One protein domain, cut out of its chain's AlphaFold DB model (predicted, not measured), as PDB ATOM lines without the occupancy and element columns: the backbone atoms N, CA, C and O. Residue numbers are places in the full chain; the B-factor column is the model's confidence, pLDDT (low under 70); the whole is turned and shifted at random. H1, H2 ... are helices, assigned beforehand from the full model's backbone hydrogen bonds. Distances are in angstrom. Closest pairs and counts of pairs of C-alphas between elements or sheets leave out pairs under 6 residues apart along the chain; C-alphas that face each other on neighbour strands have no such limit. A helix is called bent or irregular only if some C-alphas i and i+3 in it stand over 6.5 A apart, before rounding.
ATOM      1  N   ALA A   2     199.563 228.461  93.801       77.81
ATOM      2  CA  ALA A   2     199.773 227.223  93.025       77.81
ATOM      3  C   ALA A   2     199.895 225.943  93.887       77.81
ATOM      4  O   ALA A   2     199.138 225.001  93.700       77.81
ATOM      5  N   GLN A   3     200.733 225.955  94.930       82.69
ATOM      6  CA  GLN A   3     200.936 224.788  95.806       82.69
ATOM      7  C   GLN A   3     199.674 224.346  96.578       82.69
ATOM      8  O   GLN A   3     199.503 223.166  96.876       82.69
ATOM      9  N   ALA A   4     198.765 225.277  96.895       86.81
ATOM     10  CA  ALA A   4     197.506 224.949  97.565       86.81
ATOM     11  C   ALA A   4     196.537 224.238  96.605       86.81
ATOM     12  O   ALA A   4     195.881 223.275  96.993       86.81
ATOM     13  N   GLN A   5     196.498 224.669  95.340       90.88
ATOM     14  CA  GLN A   5     195.714 224.012  94.293       90.88
ATOM     15  C   GLN A   5     196.269 222.621  93.968       90.88
ATOM     16  O   GLN A   5     195.499 221.672  93.843       90.88
ATOM     17  N   GLU A   6     197.595 222.475  93.915       93.81
ATOM     18  CA  GLU A   6     198.259 221.177  93.747       93.81
ATOM     19  C   GLU A   6     197.955 220.229  94.913       93.81
ATOM     20  O   GLU A   6     197.605 219.072  94.692       93.81
ATOM     21  N   THR A   7     198.008 220.726  96.154       94.69
ATOM     22  CA  THR A   7     197.635 219.940  97.341       94.69
ATOM     23  C   THR A   7     196.171 219.514  97.289       94.69
ATOM     24  O   THR A   7     195.870 218.357  97.556       94.69
ATOM     25  N   ALA A   8     195.253 220.402  96.899       94.81
ATOM     26  CA  ALA A   8     193.838 220.059  96.768       94.81
ATOM     27  C   ALA A   8     193.586 218.995  95.682       94.81
ATOM     28  O   ALA A   8     192.817 218.055  95.899       94.81
ATOM     29  N   ALA A   9     194.263 219.104  94.534       95.31
ATOM     30  CA  ALA A   9     194.192 218.104  93.471       95.31
ATOM     31  C   ALA A   9     194.746 216.746  93.933       95.31
ATOM     32  O   ALA A   9     194.150 215.705  93.651       95.31
ATOM     33  N   GLU A  10     195.842 216.760  94.691       96.19
ATOM     34  CA  GLU A  10     196.434 215.556  95.269       96.19
ATOM     35  C   GLU A  10     195.531 214.922  96.337       96.19
ATOM     36  O   GLU A  10     195.349 213.706  96.328       96.19
ATOM     37  N   ILE A  11     194.897 215.718  97.209       96.31
ATOM     38  CA  ILE A  11     193.905 215.222  98.179       96.31
ATOM     39  C   ILE A  11     192.775 214.507  97.445       96.31
ATOM     40  O   ILE A  11     192.420 213.390  97.823       96.31
ATOM     41  N   LYS A  12     192.237 215.114  96.379       96.38
ATOM     42  CA  LYS A  12     191.171 214.504  95.578       96.38
ATOM     43  C   LYS A  12     191.632 213.176  94.977       96.38
ATOM     44  O   LYS A  12     190.990 212.154  95.191       96.38
ATOM     45  N   ARG A  13     192.794 213.171  94.319       95.94
ATOM     46  CA  ARG A  13     193.389 211.964  93.730       95.94
ATOM     47  C   ARG A  13     193.530 210.836  94.752       95.94
ATOM     48  O   ARG A  13     193.133 209.715  94.467       95.94
ATOM     49  N   LEU A  14     194.111 211.125  95.916       96.06
ATOM     50  CA  LEU A  14     194.339 210.142  96.977       96.06
ATOM     51  C   LEU A  14     193.032 209.675  97.636       96.06
ATOM     52  O   LEU A  14     192.933 208.520  98.046       96.06
ATOM     53  N   SER A  15     192.027 210.547  97.722       94.62
ATOM     54  CA  SER A  15     190.691 210.193  98.219       94.62
ATOM     55  C   SER A  15     190.003 209.191  97.294       94.62
ATOM     56  O   SER A  15     189.475 208.192  97.779       94.62
ATOM     57  N   ASP A  16     190.103 209.418  95.982       95.44
ATOM     58  CA  ASP A  16     189.479 208.600  94.937       95.44
ATOM     59  C   ASP A  16     190.227 207.275  94.669       95.44
ATOM     60  O   ASP A  16     189.741 206.420  93.928       95.44
ATOM     61  N   MET A  17     191.415 207.079  95.256       96.00
ATOM     62  CA  MET A  17     192.176 205.836  95.117       96.00
ATOM     63  C   MET A  17     191.522 204.659  95.832       96.00
ATOM     64  O   MET A  17     191.061 204.766  96.979       96.00
ATOM     65  N   ASP A  18     191.654 203.489  95.208       96.44
ATOM     66  CA  ASP A  18     191.350 202.227  95.856       96.44
ATOM     67  C   ASP A  18     192.201 202.031  97.135       96.44
ATOM     68  O   ASP A  18     193.291 202.606  97.281       96.44
ATOM     69  N   PRO A  19     191.708 201.248  98.112       94.56
ATOM     70  CA  PRO A  19     192.396 201.057  99.384       94.56
ATOM     71  C   PRO A  19     193.827 200.525  99.270       94.56
ATOM     72  O   PRO A  19     194.674 200.929 100.072       94.56
ATOM     73  N   GLU A  20     194.114 199.654  98.302       94.38
ATOM     74  CA  GLU A  20     195.425 199.017  98.153       94.38
ATOM     75  C   GLU A  20     196.441 199.979  97.531       94.38
ATOM     76  O   GLU A  20     197.541 200.140  98.071       94.38
ATOM     77  N   ALA A  21     196.063 200.691  96.468       95.06
ATOM     78  CA  ALA A  21     196.902 201.711  95.846       95.06
ATOM     79  C   ALA A  21     197.173 202.881  96.796       95.06
ATOM     80  O   ALA A  21     198.307 203.371  96.871       95.06
ATOM     81  N   PHE A  22     196.167 203.299  97.572       96.75
ATOM     82  CA  PHE A  22     196.366 204.294  98.623       96.75
ATOM     83  C   PHE A  22     197.368 203.789  99.667       96.75
ATOM     84  O   PHE A  22     198.318 204.498 100.007       96.75
ATOM     85  N   ALA A  23     197.210 202.546 100.137       96.50
ATOM     86  CA  ALA A  23     198.103 201.980 101.139       96.50
ATOM     87  C   ALA A  23     199.555 201.884 100.639       96.50
ATOM     88  O   ALA A  23     200.486 202.275 101.349       96.50
ATOM     89  N   ALA A  24     199.749 201.437  99.396       94.75
ATOM     90  CA  ALA A  24     201.055 201.400  98.749       94.75
ATOM     91  C   ALA A  24     201.674 202.802  98.628       94.75
ATOM     92  O   ALA A  24     202.855 202.981  98.932       94.75
ATOM     93  N   THR A  25     200.873 203.805  98.260       95.94
ATOM     94  CA  THR A  25     201.314 205.203  98.126       95.94
ATOM     95  C   THR A  25     201.783 205.783  99.462       95.94
ATOM     96  O   THR A  25     202.857 206.381  99.535       95.94
ATOM     97  N   VAL A  26     201.027 205.555 100.540       96.94
ATOM     98  CA  VAL A  26     201.386 205.995 101.899       96.94
ATOM     99  C   VAL A  26     202.685 205.341 102.374       96.94
ATOM    100  O   VAL A  26     203.579 206.028 102.874       96.94
ATOM    101  N   VAL A  27     202.814 204.021 102.201       96.25
ATOM    102  CA  VAL A  27     204.018 203.285 102.617       96.25
ATOM    103  C   VAL A  27     205.235 203.727 101.805       96.25
ATOM    104  O   VAL A  27     206.299 203.959 102.385       96.25
ATOM    105  N   ALA A  28     205.086 203.906 100.492       94.94
ATOM    106  CA  ALA A  28     206.144 204.434  99.636       94.94
ATOM    107  C   ALA A  28     206.576 205.834 100.093       94.94
ATOM    108  O   ALA A  28     207.769 206.074 100.276       94.94
ATOM    109  N   TYR A  29     205.630 206.736 100.367       95.31
ATOM    110  CA  TYR A  29     205.939 208.072 100.875       95.31
ATOM    111  C   TYR A  29     206.728 208.009 102.192       95.31
ATOM    112  O   TYR A  29     207.815 208.594 102.289       95.31
ATOM    113  N   ALA A  30     206.238 207.250 103.178       94.94
ATOM    114  CA  ALA A  30     206.857 207.129 104.500       94.94
ATOM    115  C   ALA A  30     208.263 206.502 104.465       94.94
ATOM    116  O   ALA A  30     209.116 206.853 105.276       94.94
ATOM    117  N   THR A  31     208.532 205.625 103.497       93.44
ATOM    118  CA  THR A  31     209.836 204.956 103.327       93.44
ATOM    119  C   THR A  31     210.813 205.711 102.419       93.44
ATOM    120  O   THR A  31     211.897 205.213 102.124       93.44
ATOM    121  N   GLY A  32     210.477 206.938 102.006       89.94
ATOM    122  CA  GLY A  32     211.365 207.796 101.207       89.94
ATOM    123  C   GLY A  32     211.174 207.693  99.692       89.94
ATOM    124  O   GLY A  32     211.909 208.334  98.944       89.94
ATOM    125  N   GLY A  33     210.182 206.933  99.227       88.44
ATOM    126  CA  GLY A  33     209.802 206.853  97.819       88.44
ATOM    127  C   GLY A  33     209.355 208.204  97.252       88.44
ATOM    128  O   GLY A  33     208.859 209.076  97.966       88.44
ATOM    129  N   THR A  34     209.545 208.389  95.950       79.62
ATOM    130  CA  THR A  34     209.139 209.603  95.233       79.62
ATOM    131  C   THR A  34     208.040 209.265  94.235       79.62
ATOM    132  O   THR A  34     208.153 208.293  93.486       79.62
ATOM    133  N   ASP A  35     206.960 210.049  94.231       82.62
ATOM    134  CA  ASP A  35     205.959 209.999  93.166       82.62
ATOM    135  C   ASP A  35     206.437 210.906  92.024       82.62
ATOM    136  O   ASP A  35     206.822 212.053  92.241       82.62
ATOM    137  N   ARG A  36     206.439 210.394  90.790       82.00
ATOM    138  CA  ARG A  36     206.808 211.195  89.611       82.00
ATOM    139  C   ARG A  36     205.743 212.238  89.267       82.00
ATOM    140  O   ARG A  36     206.037 213.169  88.526       82.00
ATOM    141  N   ARG A  37     204.512 212.051  89.751       84.00
ATOM    142  CA  ARG A  37     203.351 212.893  89.428       84.00
ATOM    143  C   ARG A  37     203.223 214.102  90.346       84.00
ATOM    144  O   ARG A  37     202.718 215.129  89.907       84.00
ATOM    145  N   THR A  38     203.691 213.981  91.587       89.00
ATOM    146  CA  THR A  38     203.464 214.980  92.632       89.00
ATOM    147  C   THR A  38     204.739 215.187  93.437       89.00
ATOM    148  O   THR A  38     205.414 214.231  93.816       89.00
ATOM    149  N   SER A  39     205.080 216.445  93.725       92.81
ATOM    150  CA  SER A  39     206.238 216.742  94.565       92.81
ATOM    151  C   SER A  39     206.043 216.185  95.982       92.81
ATOM    152  O   SER A  39     204.939 216.181  96.531       92.81
ATOM    153  N   ARG A  40     207.134 215.737  96.610       92.44
ATOM    154  CA  ARG A  40     207.095 215.160  97.961       92.44
ATOM    155  C   ARG A  40     206.455 216.101  99.006       92.44
ATOM    156  O   ARG A  40     205.664 215.602  99.801       92.44
ATOM    157  N   PRO A  41     206.702 217.430  99.006       93.44
ATOM    158  CA  PRO A  41     206.009 218.346  99.917       93.44
ATOM    159  C   PRO A  41     204.488 218.389  99.714       93.44
ATOM    160  O   PRO A  41     203.750 218.393 100.695       93.44
ATOM    161  N   VAL A  42     204.014 218.384  98.462       94.69
ATOM    162  CA  VAL A  42     202.573 218.393  98.144       94.69
ATOM    163  C   VAL A  42     201.919 217.080  98.574       94.69
ATOM    164  O   VAL A  42     200.879 217.097  99.229       94.69
ATOM    165  N   GLN A  43     202.560 215.945  98.287       94.44
ATOM    166  CA  GLN A  43     202.080 214.633  98.724       94.44
ATOM    167  C   GLN A  43     202.024 214.531 100.255       94.44
ATOM    168  O   GLN A  43     201.043 214.041 100.809       94.44
ATOM    169  N   GLY A  44     203.045 215.044 100.948       93.88
ATOM    170  CA  GLY A  44     203.075 215.101 102.407       93.88
ATOM    171  C   GLY A  44     201.945 215.935 102.999       93.88
ATOM    172  O   GLY A  44     201.262 215.476 103.912       93.88
ATOM    173  N   ALA A  45     201.712 217.130 102.449       94.88
ATOM    174  CA  ALA A  45     200.615 217.998 102.867       94.88
ATOM    175  C   ALA A  45     199.243 217.347 102.625       94.88
ATOM    176  O   ALA A  45     198.371 217.406 103.489       94.88
ATOM    177  N   ALA A  46     199.063 216.668 101.489       95.94
ATOM    178  CA  ALA A  46     197.826 215.957 101.184       95.94
ATOM    179  C   ALA A  46     197.576 214.785 102.148       95.94
ATOM    180  O   ALA A  46     196.476 214.652 102.685       95.94
ATOM    181  N   LEU A  47     198.599 213.972 102.432       96.12
ATOM    182  CA  LEU A  47     198.512 212.843 103.368       96.12
ATOM    183  C   LEU A  47     198.247 213.266 104.819       96.12
ATOM    184  O   LEU A  47     197.652 212.492 105.572       96.12
ATOM    185  N   ALA A  48     198.670 214.477 105.189       95.12
ATOM    186  CA  ALA A  48     198.398 215.106 106.478       95.12
ATOM    187  C   ALA A  48     197.104 215.938 106.497       95.12
ATOM    188  O   ALA A  48     196.786 216.538 107.518       95.12
ATOM    189  N   SER A  49     196.352 216.003 105.394       94.75
ATOM    190  CA  SER A  49     195.111 216.779 105.347       94.75
ATOM    191  C   SER A  49     194.039 216.190 106.274       94.75
ATOM    192  O   SER A  49     193.986 214.966 106.431       94.75
ATOM    193  N   PRO A  50     193.117 217.007 106.818       91.00
ATOM    194  CA  PRO A  50     192.035 216.519 107.681       91.00
ATOM    195  C   PRO A  50     191.192 215.395 107.066       91.00
ATOM    196  O   PRO A  50     190.709 214.515 107.772       91.00
ATOM    197  N   VAL A  51     191.067 215.395 105.735       91.44
ATOM    198  CA  VAL A  51     190.314 214.394 104.969       91.44
ATOM    199  C   VAL A  51     190.999 213.024 104.994       91.44
ATOM    200  O   VAL A  51     190.332 211.996 105.079       91.44
ATOM    201  N   LEU A  52     192.333 212.990 104.917       94.31
ATOM    202  CA  LEU A  52     193.093 211.756 104.697       94.31
ATOM    203  C   LEU A  52     193.866 211.279 105.926       94.31
ATOM    204  O   LEU A  52     194.138 210.087 106.031       94.31
ATOM    205  N   VAL A  53     194.191 212.166 106.868       94.75
ATOM    206  CA  VAL A  53     195.141 211.903 107.962       94.75
ATOM    207  C   VAL A  53     194.803 210.653 108.783       94.75
ATOM    208  O   VAL A  53     195.696 209.864 109.097       94.75
ATOM    209  N   SER A  54     193.519 210.404 109.065       92.81
ATOM    210  CA  SER A  54     193.091 209.200 109.793       92.81
ATOM    211  C   SER A  54     193.361 207.925 108.986       92.81
ATOM    212  O   SER A  54     193.970 206.990 109.504       92.81
ATOM    213  N   ARG A  55     192.998 207.919 107.695       94.44
ATOM    214  CA  ARG A  55     193.248 206.798 106.770       94.44
ATOM    215  C   ARG A  55     194.752 206.577 106.570       94.44
ATOM    216  O   ARG A  55     195.205 205.435 106.542       94.44
ATOM    217  N   THR A  56     195.535 207.653 106.470       96.62
ATOM    218  CA  THR A  56     197.003 207.605 106.384       96.62
ATOM    219  C   THR A  56     197.602 206.926 107.618       96.62
ATOM    220  O   THR A  56     198.411 206.006 107.478       96.62
ATOM    221  N   LEU A  57     197.190 207.325 108.826       95.69
ATOM    222  CA  LEU A  57     197.659 206.711 110.073       95.69
ATOM    223  C   LEU A  57     197.287 205.231 110.174       95.69
ATOM    224  O   LEU A  57     198.150 204.418 110.514       95.69
ATOM    225  N   ASP A  58     196.048 204.869 109.833       94.75
ATOM    226  CA  ASP A  58     195.593 203.474 109.849       94.75
ATOM    227  C   ASP A  58     196.472 202.588 108.952       94.75
ATOM    228  O   ASP A  58     196.875 201.490 109.353       94.75
ATOM    229  N   VAL A  59     196.833 203.082 107.760       96.56
ATOM    230  CA  VAL A  59     197.756 202.385 106.856       96.56
ATOM    231  C   VAL A  59     199.137 202.227 107.485       96.56
ATOM    232  O   VAL A  59     199.673 201.118 107.476       96.56
ATOM    233  N   LEU A  60     199.724 203.291 108.037       96.50
ATOM    234  CA  LEU A  60     201.064 203.219 108.632       96.50
ATOM    235  C   LEU A  60     201.097 202.244 109.820       96.50
ATOM    236  O   LEU A  60     202.027 201.439 109.951       96.50
ATOM    237  N   GLU A  61     200.071 202.264 110.674       95.06
ATOM    238  CA  GLU A  61     199.937 201.356 111.817       95.06
ATOM    239  C   GLU A  61     199.737 199.906 111.369       95.06
ATOM    240  O   GLU A  61     200.300 198.972 111.959       95.06
ATOM    241  N   ARG A  62     198.949 199.693 110.311       95.06
ATOM    242  CA  ARG A  62     198.788 198.377 109.693       95.06
ATOM    243  C   ARG A  62     200.104 197.890 109.092       95.06
ATOM    244  O   ARG A  62     200.517 196.782 109.414       95.06
ATOM    245  N   ALA A  63     200.806 198.705 108.312       94.50
ATOM    246  CA  ALA A  63     202.068 198.336 107.671       94.50
ATOM    247  C   ALA A  63     203.193 198.043 108.682       94.50
ATOM    248  O   ALA A  63     203.995 197.120 108.494       94.50
ATOM    249  N   SER A  64     203.207 198.759 109.809       92.62
ATOM    250  CA  SER A  64     204.122 198.499 110.925       92.62
ATOM    251  C   SER A  64     203.887 197.117 111.563       92.62
ATOM    252  O   SER A  64     204.844 196.379 111.827       92.62
ATOM    253  N   ARG A  65     202.619 196.712 111.743       91.56
ATOM    254  CA  ARG A  65     202.229 195.392 112.286       91.56
ATOM    255  C   ARG A  65     202.384 194.260 111.265       91.56
ATOM    256  O   ARG A  65     202.932 193.203 111.583       91.56
ATOM    257  N   GLU A  66     201.951 194.497 110.033       92.94
ATOM    258  CA  GLU A  66     201.866 193.537 108.925       92.94
ATOM    259  C   GLU A  66     203.031 193.697 107.940       92.94
ATOM    260  O   GLU A  66     202.861 193.637 106.726       92.94
ATOM    261  N   THR A  67     204.251 193.871 108.453       89.75
ATOM    262  CA  THR A  67     205.428 194.202 107.629       89.75
ATOM    263  C   THR A  67     205.658 193.250 106.453       89.75
ATOM    264  O   THR A  67     206.148 193.671 105.421       89.75
ATOM    265  N   ARG A  68     205.276 191.974 106.567       88.94
ATOM    266  CA  ARG A  68     205.432 190.989 105.481       88.94
ATOM    267  C   ARG A  68     204.589 191.291 104.246       88.94
ATOM    268  O   ARG A  68     205.004 190.905 103.162       88.94
ATOM    269  N   THR A  69     203.442 191.941 104.418       91.06
ATOM    270  CA  THR A  69     202.538 192.305 103.321       91.06
ATOM    271  C   THR A  69     203.146 193.413 102.467       91.06
ATOM    272  O   THR A  69     203.108 193.352 101.249       91.06
ATOM    273  N   TYR A  70     203.765 194.400 103.116       90.44
ATOM    274  CA  TYR A  70     204.307 195.597 102.461       90.44
ATOM    275  C   TYR A  70     205.797 195.484 102.128       90.44
ATOM    276  O   TYR A  70     206.323 196.221 101.301       90.44
ATOM    277  N   LEU A  71     206.483 194.559 102.791       91.38
ATOM    278  CA  LEU A  71     207.891 194.257 102.615       91.38
ATOM    279  C   LEU A  71     208.035 192.725 102.523       91.38
ATOM    280  O   LEU A  71     208.458 192.086 103.498       91.38
ATOM    281  N   PRO A  72     207.628 192.109 101.393       91.50
ATOM    282  CA  PRO A  72     207.742 190.670 101.192       91.50
ATOM    283  C   PRO A  72     209.210 190.276 101.058       91.50
ATOM    284  O   PRO A  72     210.028 191.051 100.559       91.50
ATOM    285  N   ARG A  73     209.558 189.081 101.536       90.62
ATOM    286  CA  ARG A  73     210.914 188.525 101.421       90.62
ATOM    287  C   ARG A  73     211.222 188.231  99.951       90.62
ATOM    288  O   ARG A  73     210.383 187.636  99.287       90.62
ATOM    289  N   GLY A  74     212.402 188.628  99.474       89.75
ATOM    290  CA  GLY A  74     212.841 188.294  98.113       89.75
ATOM    291  C   GLY A  74     213.128 186.799  97.958       89.75
ATOM    292  O   GLY A  74     213.459 186.141  98.948       89.75
ATOM    293  N   GLU A  75     213.023 186.277  96.735       86.81
ATOM    294  CA  GLU A  75     213.211 184.846  96.431       86.81
ATOM    295  C   GLU A  75     214.583 184.332  96.905       86.81
ATOM    296  O   GLU A  75     214.649 183.350  97.645       86.81
ATOM    297  N   ASP A  76     215.651 185.093  96.642       90.56
ATOM    298  CA  ASP A  76     217.031 184.755  97.039       90.56
ATOM    299  C   ASP A  76     217.479 185.391  98.367       90.56
ATOM    300  O   ASP A  76     218.637 185.299  98.790       90.56
ATOM    301  N   GLU A  77     216.578 186.079  99.068       91.81
ATOM    302  CA  GLU A  77     216.953 186.841 100.252       91.81
ATOM    303  C   GLU A  77     217.120 185.926 101.470       91.81
ATOM    304  O   GLU A  77     216.193 185.226 101.883       91.81
ATOM    305  N   SER A  78     218.272 185.971 102.146       92.56
ATOM    306  CA  SER A  78     218.447 185.240 103.409       92.56
ATOM    307  C   SER A  78     217.520 185.767 104.517       92.56
ATOM    308  O   SER A  78     217.192 186.952 104.594       92.56
ATOM    309  N   LYS A  79     217.136 184.904 105.469       91.31
ATOM    310  CA  LYS A  79     216.325 185.322 106.632       91.31
ATOM    311  C   LYS A  79     216.987 186.454 107.436       91.31
ATOM    312  O   LYS A  79     216.283 187.308 107.970       91.31
ATOM    313  N   LYS A  80     218.323 186.453 107.526       92.31
ATOM    314  CA  LYS A  80     219.101 187.482 108.231       92.31
ATOM    315  C   LYS A  80     219.036 188.824 107.495       92.31
ATOM    316  O   LYS A  80     218.791 189.835 108.142       92.31
ATOM    317  N   ALA A  81     219.173 188.821 106.166       91.44
ATOM    318  CA  ALA A  81     219.019 190.020 105.337       91.44
ATOM    319  C   ALA A  81     217.599 190.604 105.445       91.44
ATOM    320  O   ALA A  81     217.439 191.793 105.719       91.44
ATOM    321  N   TYR A  82     216.577 189.740 105.404       92.88
ATOM    322  CA  TYR A  82     215.184 190.149 105.593       92.88
ATOM    323  C   TYR A  82     214.942 190.842 106.941       92.88
ATOM    324  O   TYR A  82     214.325 191.909 107.020       92.88
ATOM    325  N   GLN A  83     215.448 190.250 108.026       90.56
ATOM    326  CA  GLN A  83     215.345 190.837 109.362       90.56
ATOM    327  C   GLN A  83     216.103 192.164 109.465       90.56
ATOM    328  O   GLN A  83     215.589 193.096 110.085       90.56
ATOM    329  N   ALA A  84     217.271 192.266 108.822       92.38
ATOM    330  CA  ALA A  84     218.087 193.473 108.823       92.38
ATOM    331  C   ALA A  84     217.369 194.673 108.184       92.38
ATOM    332  O   ALA A  84     217.481 195.772 108.715       92.38
ATOM    333  N   ARG A  85     216.573 194.478 107.121       92.75
ATOM    334  CA  ARG A  85     215.774 195.568 106.520       92.75
ATOM    335  C   ARG A  85     214.409 195.803 107.176       92.75
ATOM    336  O   ARG A  85     213.871 196.902 107.095       92.75
ATOM    337  N   THR A  86     213.858 194.805 107.872       93.12
ATOM    338  CA  THR A  86     212.562 194.927 108.570       93.12
ATOM    339  C   THR A  86     212.607 195.969 109.693       93.12
ATOM    340  O   THR A  86     211.634 196.691 109.899       93.12
ATOM    341  N   GLY A  87     213.719 196.037 110.435       90.88
ATOM    342  CA  GLY A  87     213.908 197.010 111.516       90.88
ATOM    343  C   GLY A  87     213.828 198.460 111.020       90.88
ATOM    344  O   GLY A  87     212.910 199.167 111.432       90.88
ATOM    345  N   PRO A  88     214.712 198.876 110.091       94.44
ATOM    346  CA  PRO A  88     214.684 200.205 109.482       94.44
ATOM    347  C   PRO A  88     213.341 200.556 108.839       94.44
ATOM    348  O   PRO A  88     212.845 201.655 109.049       94.44
ATOM    349  N   PHE A  89     212.708 199.616 108.128       94.56
ATOM    350  CA  PHE A  89     211.383 199.835 107.541       94.56
ATOM    351  C   PHE A  89     210.335 200.203 108.600       94.56
ATOM    352  O   PHE A  89     209.612 201.185 108.456       94.56
ATOM    353  N   ARG A  90     210.266 199.447 109.705       94.19
ATOM    354  CA  ARG A  90     209.338 199.756 110.806       94.19
ATOM    355  C   ARG A  90     209.654 201.084 111.472       94.19
ATOM    356  O   ARG A  90     208.726 201.768 111.892       94.19
ATOM    357  N   GLU A  91     210.934 201.418 111.589       93.88
ATOM    358  CA  GLU A  91     211.352 202.687 112.167       93.88
ATOM    359  C   GLU A  91     210.908 203.856 111.292       93.88
ATOM    360  O   GLU A  91     210.262 204.759 111.800       93.88
ATOM    361  N   GLN A  92     211.120 203.783 109.975       95.00
ATOM    362  CA  GLN A  92     210.652 204.797 109.024       95.00
ATOM    363  C   GLN A  92     209.138 205.012 109.108       95.00
ATOM    364  O   GLN A  92     208.681 206.151 109.213       95.00
ATOM    365  N   LEU A  93     208.353 203.926 109.136       95.44
ATOM    366  CA  LEU A  93     206.902 204.026 109.317       95.44
ATOM    367  C   LEU A  93     206.542 204.693 110.649       95.44
ATOM    368  O   LEU A  93     205.655 205.541 110.680       95.44
ATOM    369  N   ARG A  94     207.229 204.334 111.742       93.94
ATOM    370  CA  ARG A  94     206.974 204.913 113.067       93.94
ATOM    371  C   ARG A  94     207.387 206.381 113.135       93.94
ATOM    372  O   ARG A  94     206.655 207.166 113.718       93.94
ATOM    373  N   SER A  95     208.500 206.769 112.515       93.06
ATOM    374  CA  SER A  95     208.972 208.158 112.467       93.06
ATOM    375  C   SER A  95     208.057 209.073 111.645       93.06
ATOM    376  O   SER A  95     208.062 210.279 111.862       93.06
ATOM    377  N   ALA A  96     207.252 208.525 110.728       92.81
ATOM    378  CA  ALA A  96     206.280 209.294 109.947       92.81
ATOM    379  C   ALA A  96     204.966 209.588 110.703       92.81
ATOM    380  O   ALA A  96     204.226 210.487 110.310       92.81
ATOM    381  N   MET A  97     204.661 208.849 111.777       93.94
ATOM    382  CA  MET A  97     203.386 208.959 112.503       93.94
ATOM    383  C   MET A  97     203.227 210.217 113.376       93.94
ATOM    384  O   MET A  97     202.125 210.760 113.349       93.94
ATOM    385  N   PRO A  98     204.237 210.715 114.126       92.44
ATOM    386  CA  PRO A  98     204.034 211.774 115.121       92.44
ATOM    387  C   PRO A  98     203.378 213.043 114.572       92.44
ATOM    388  O   PRO A  98     202.452 213.570 115.177       92.44
ATOM    389  N   ASN A  99     203.783 213.497 113.383       89.88
ATOM    390  CA  ASN A  99     203.196 214.693 112.773       89.88
ATOM    391  C   ASN A  99     201.726 214.482 112.388       89.88
ATOM    392  O   ASN A  99     200.911 215.385 112.531       89.88
ATOM    393  N   LEU A 100     201.376 213.286 111.911       93.62
ATOM    394  CA  LEU A 100     199.997 212.944 111.566       93.62
ATOM    395  C   LEU A 100     199.139 212.766 112.828       93.62
ATOM    396  O   LEU A 100     197.969 213.140 112.830       93.62
ATOM    397  N   GLN A 101     199.722 212.216 113.899       93.31
ATOM    398  CA  GLN A 101     199.077 212.106 115.208       93.31
ATOM    399  C   GLN A 101     198.732 213.488 115.761       93.31
ATOM    400  O   GLN A 101     197.580 213.695 116.116       93.31
ATOM    401  N   ALA A 102     199.663 214.444 115.714       90.38
ATOM    402  CA  ALA A 102     199.414 215.817 116.154       90.38
ATOM    403  C   ALA A 102     198.267 216.494 115.380       90.38
ATOM    404  O   ALA A 102     197.446 217.188 115.970       90.38
ATOM    405  N   VAL A 103     198.160 216.260 114.065       92.19
ATOM    406  CA  VAL A 103     197.023 216.768 113.274       92.19
ATOM    407  C   VAL A 103     195.707 216.124 113.718       92.19
ATOM    408  O   VAL A 103     194.710 216.820 113.871       92.19
TER     409      VAL A 103
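This is residues 2 to 103 of the 273 residues of an uncharacterized protein of Streptomyces subrutilus (UniProt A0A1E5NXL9). The long helix H6 runs side by side with H4; H2 crosses H4 and meets H6 end-on with its residues 27 to 30; H3 packs on residues 26 to 29 of H2 with H1 crossed on it, while residues 75 to 80 stick out at the far end. The printed part has 102 residues with six named helices, H1 to H6, which hold 76 of them, and no named strand; its class is all helix, and it is compact with a radius of gyration of the C-alphas of 14.3 A and spans 47 by 28 by 21 A.

H1, residues 2 to 15, starts at C-alpha 2 (199.773, 227.223, 93.025). H2 is 19 to 30, H3 40 to 47, H4 53 to 65 and H5 67 to 70. H6, 79 to 103, 37.5 A long, ends at C-alpha 103 (197.023, 216.768, 113.274); it is only just irregular, C-alphas 96 and 99 being 6.8 A apart.

Among the helices that touch, the closest C-alphas of the two are 5.0 A apart in H1 and H3 and 7.6 A apart in H2 and H3. H1 touches H3 at a steep tilt of 52 degrees (Ile 11, Ala 46, 5.0 A). H2, the hub, touches H3 at 46 degrees, a steep tilt, with Val 26 and Leu 47 7.6 A apart, and is about perpendicular to H4, touching it at Ala 23 and Val 59, 5.7 A, and to H6, at Ala 30 and Leu 93, 5.7 A. H4 and H6 touch, opposite ways at a shallow tilt of 23 degrees, with Ser 64 and Arg 90 5.4 A apart. H5 is near H4 and H6. Every O i to N i+4 pair is within hydrogen-bond range in H1, H2, H3 and H4, and 15 of 21 in H6; H5 is too short for one.

The C-alphas of Ala 2 and Ser 78, the two farthest apart, are 47.1 A apart. The printed part has no cut and no long link, and no printed residue is under 70 in pLDDT.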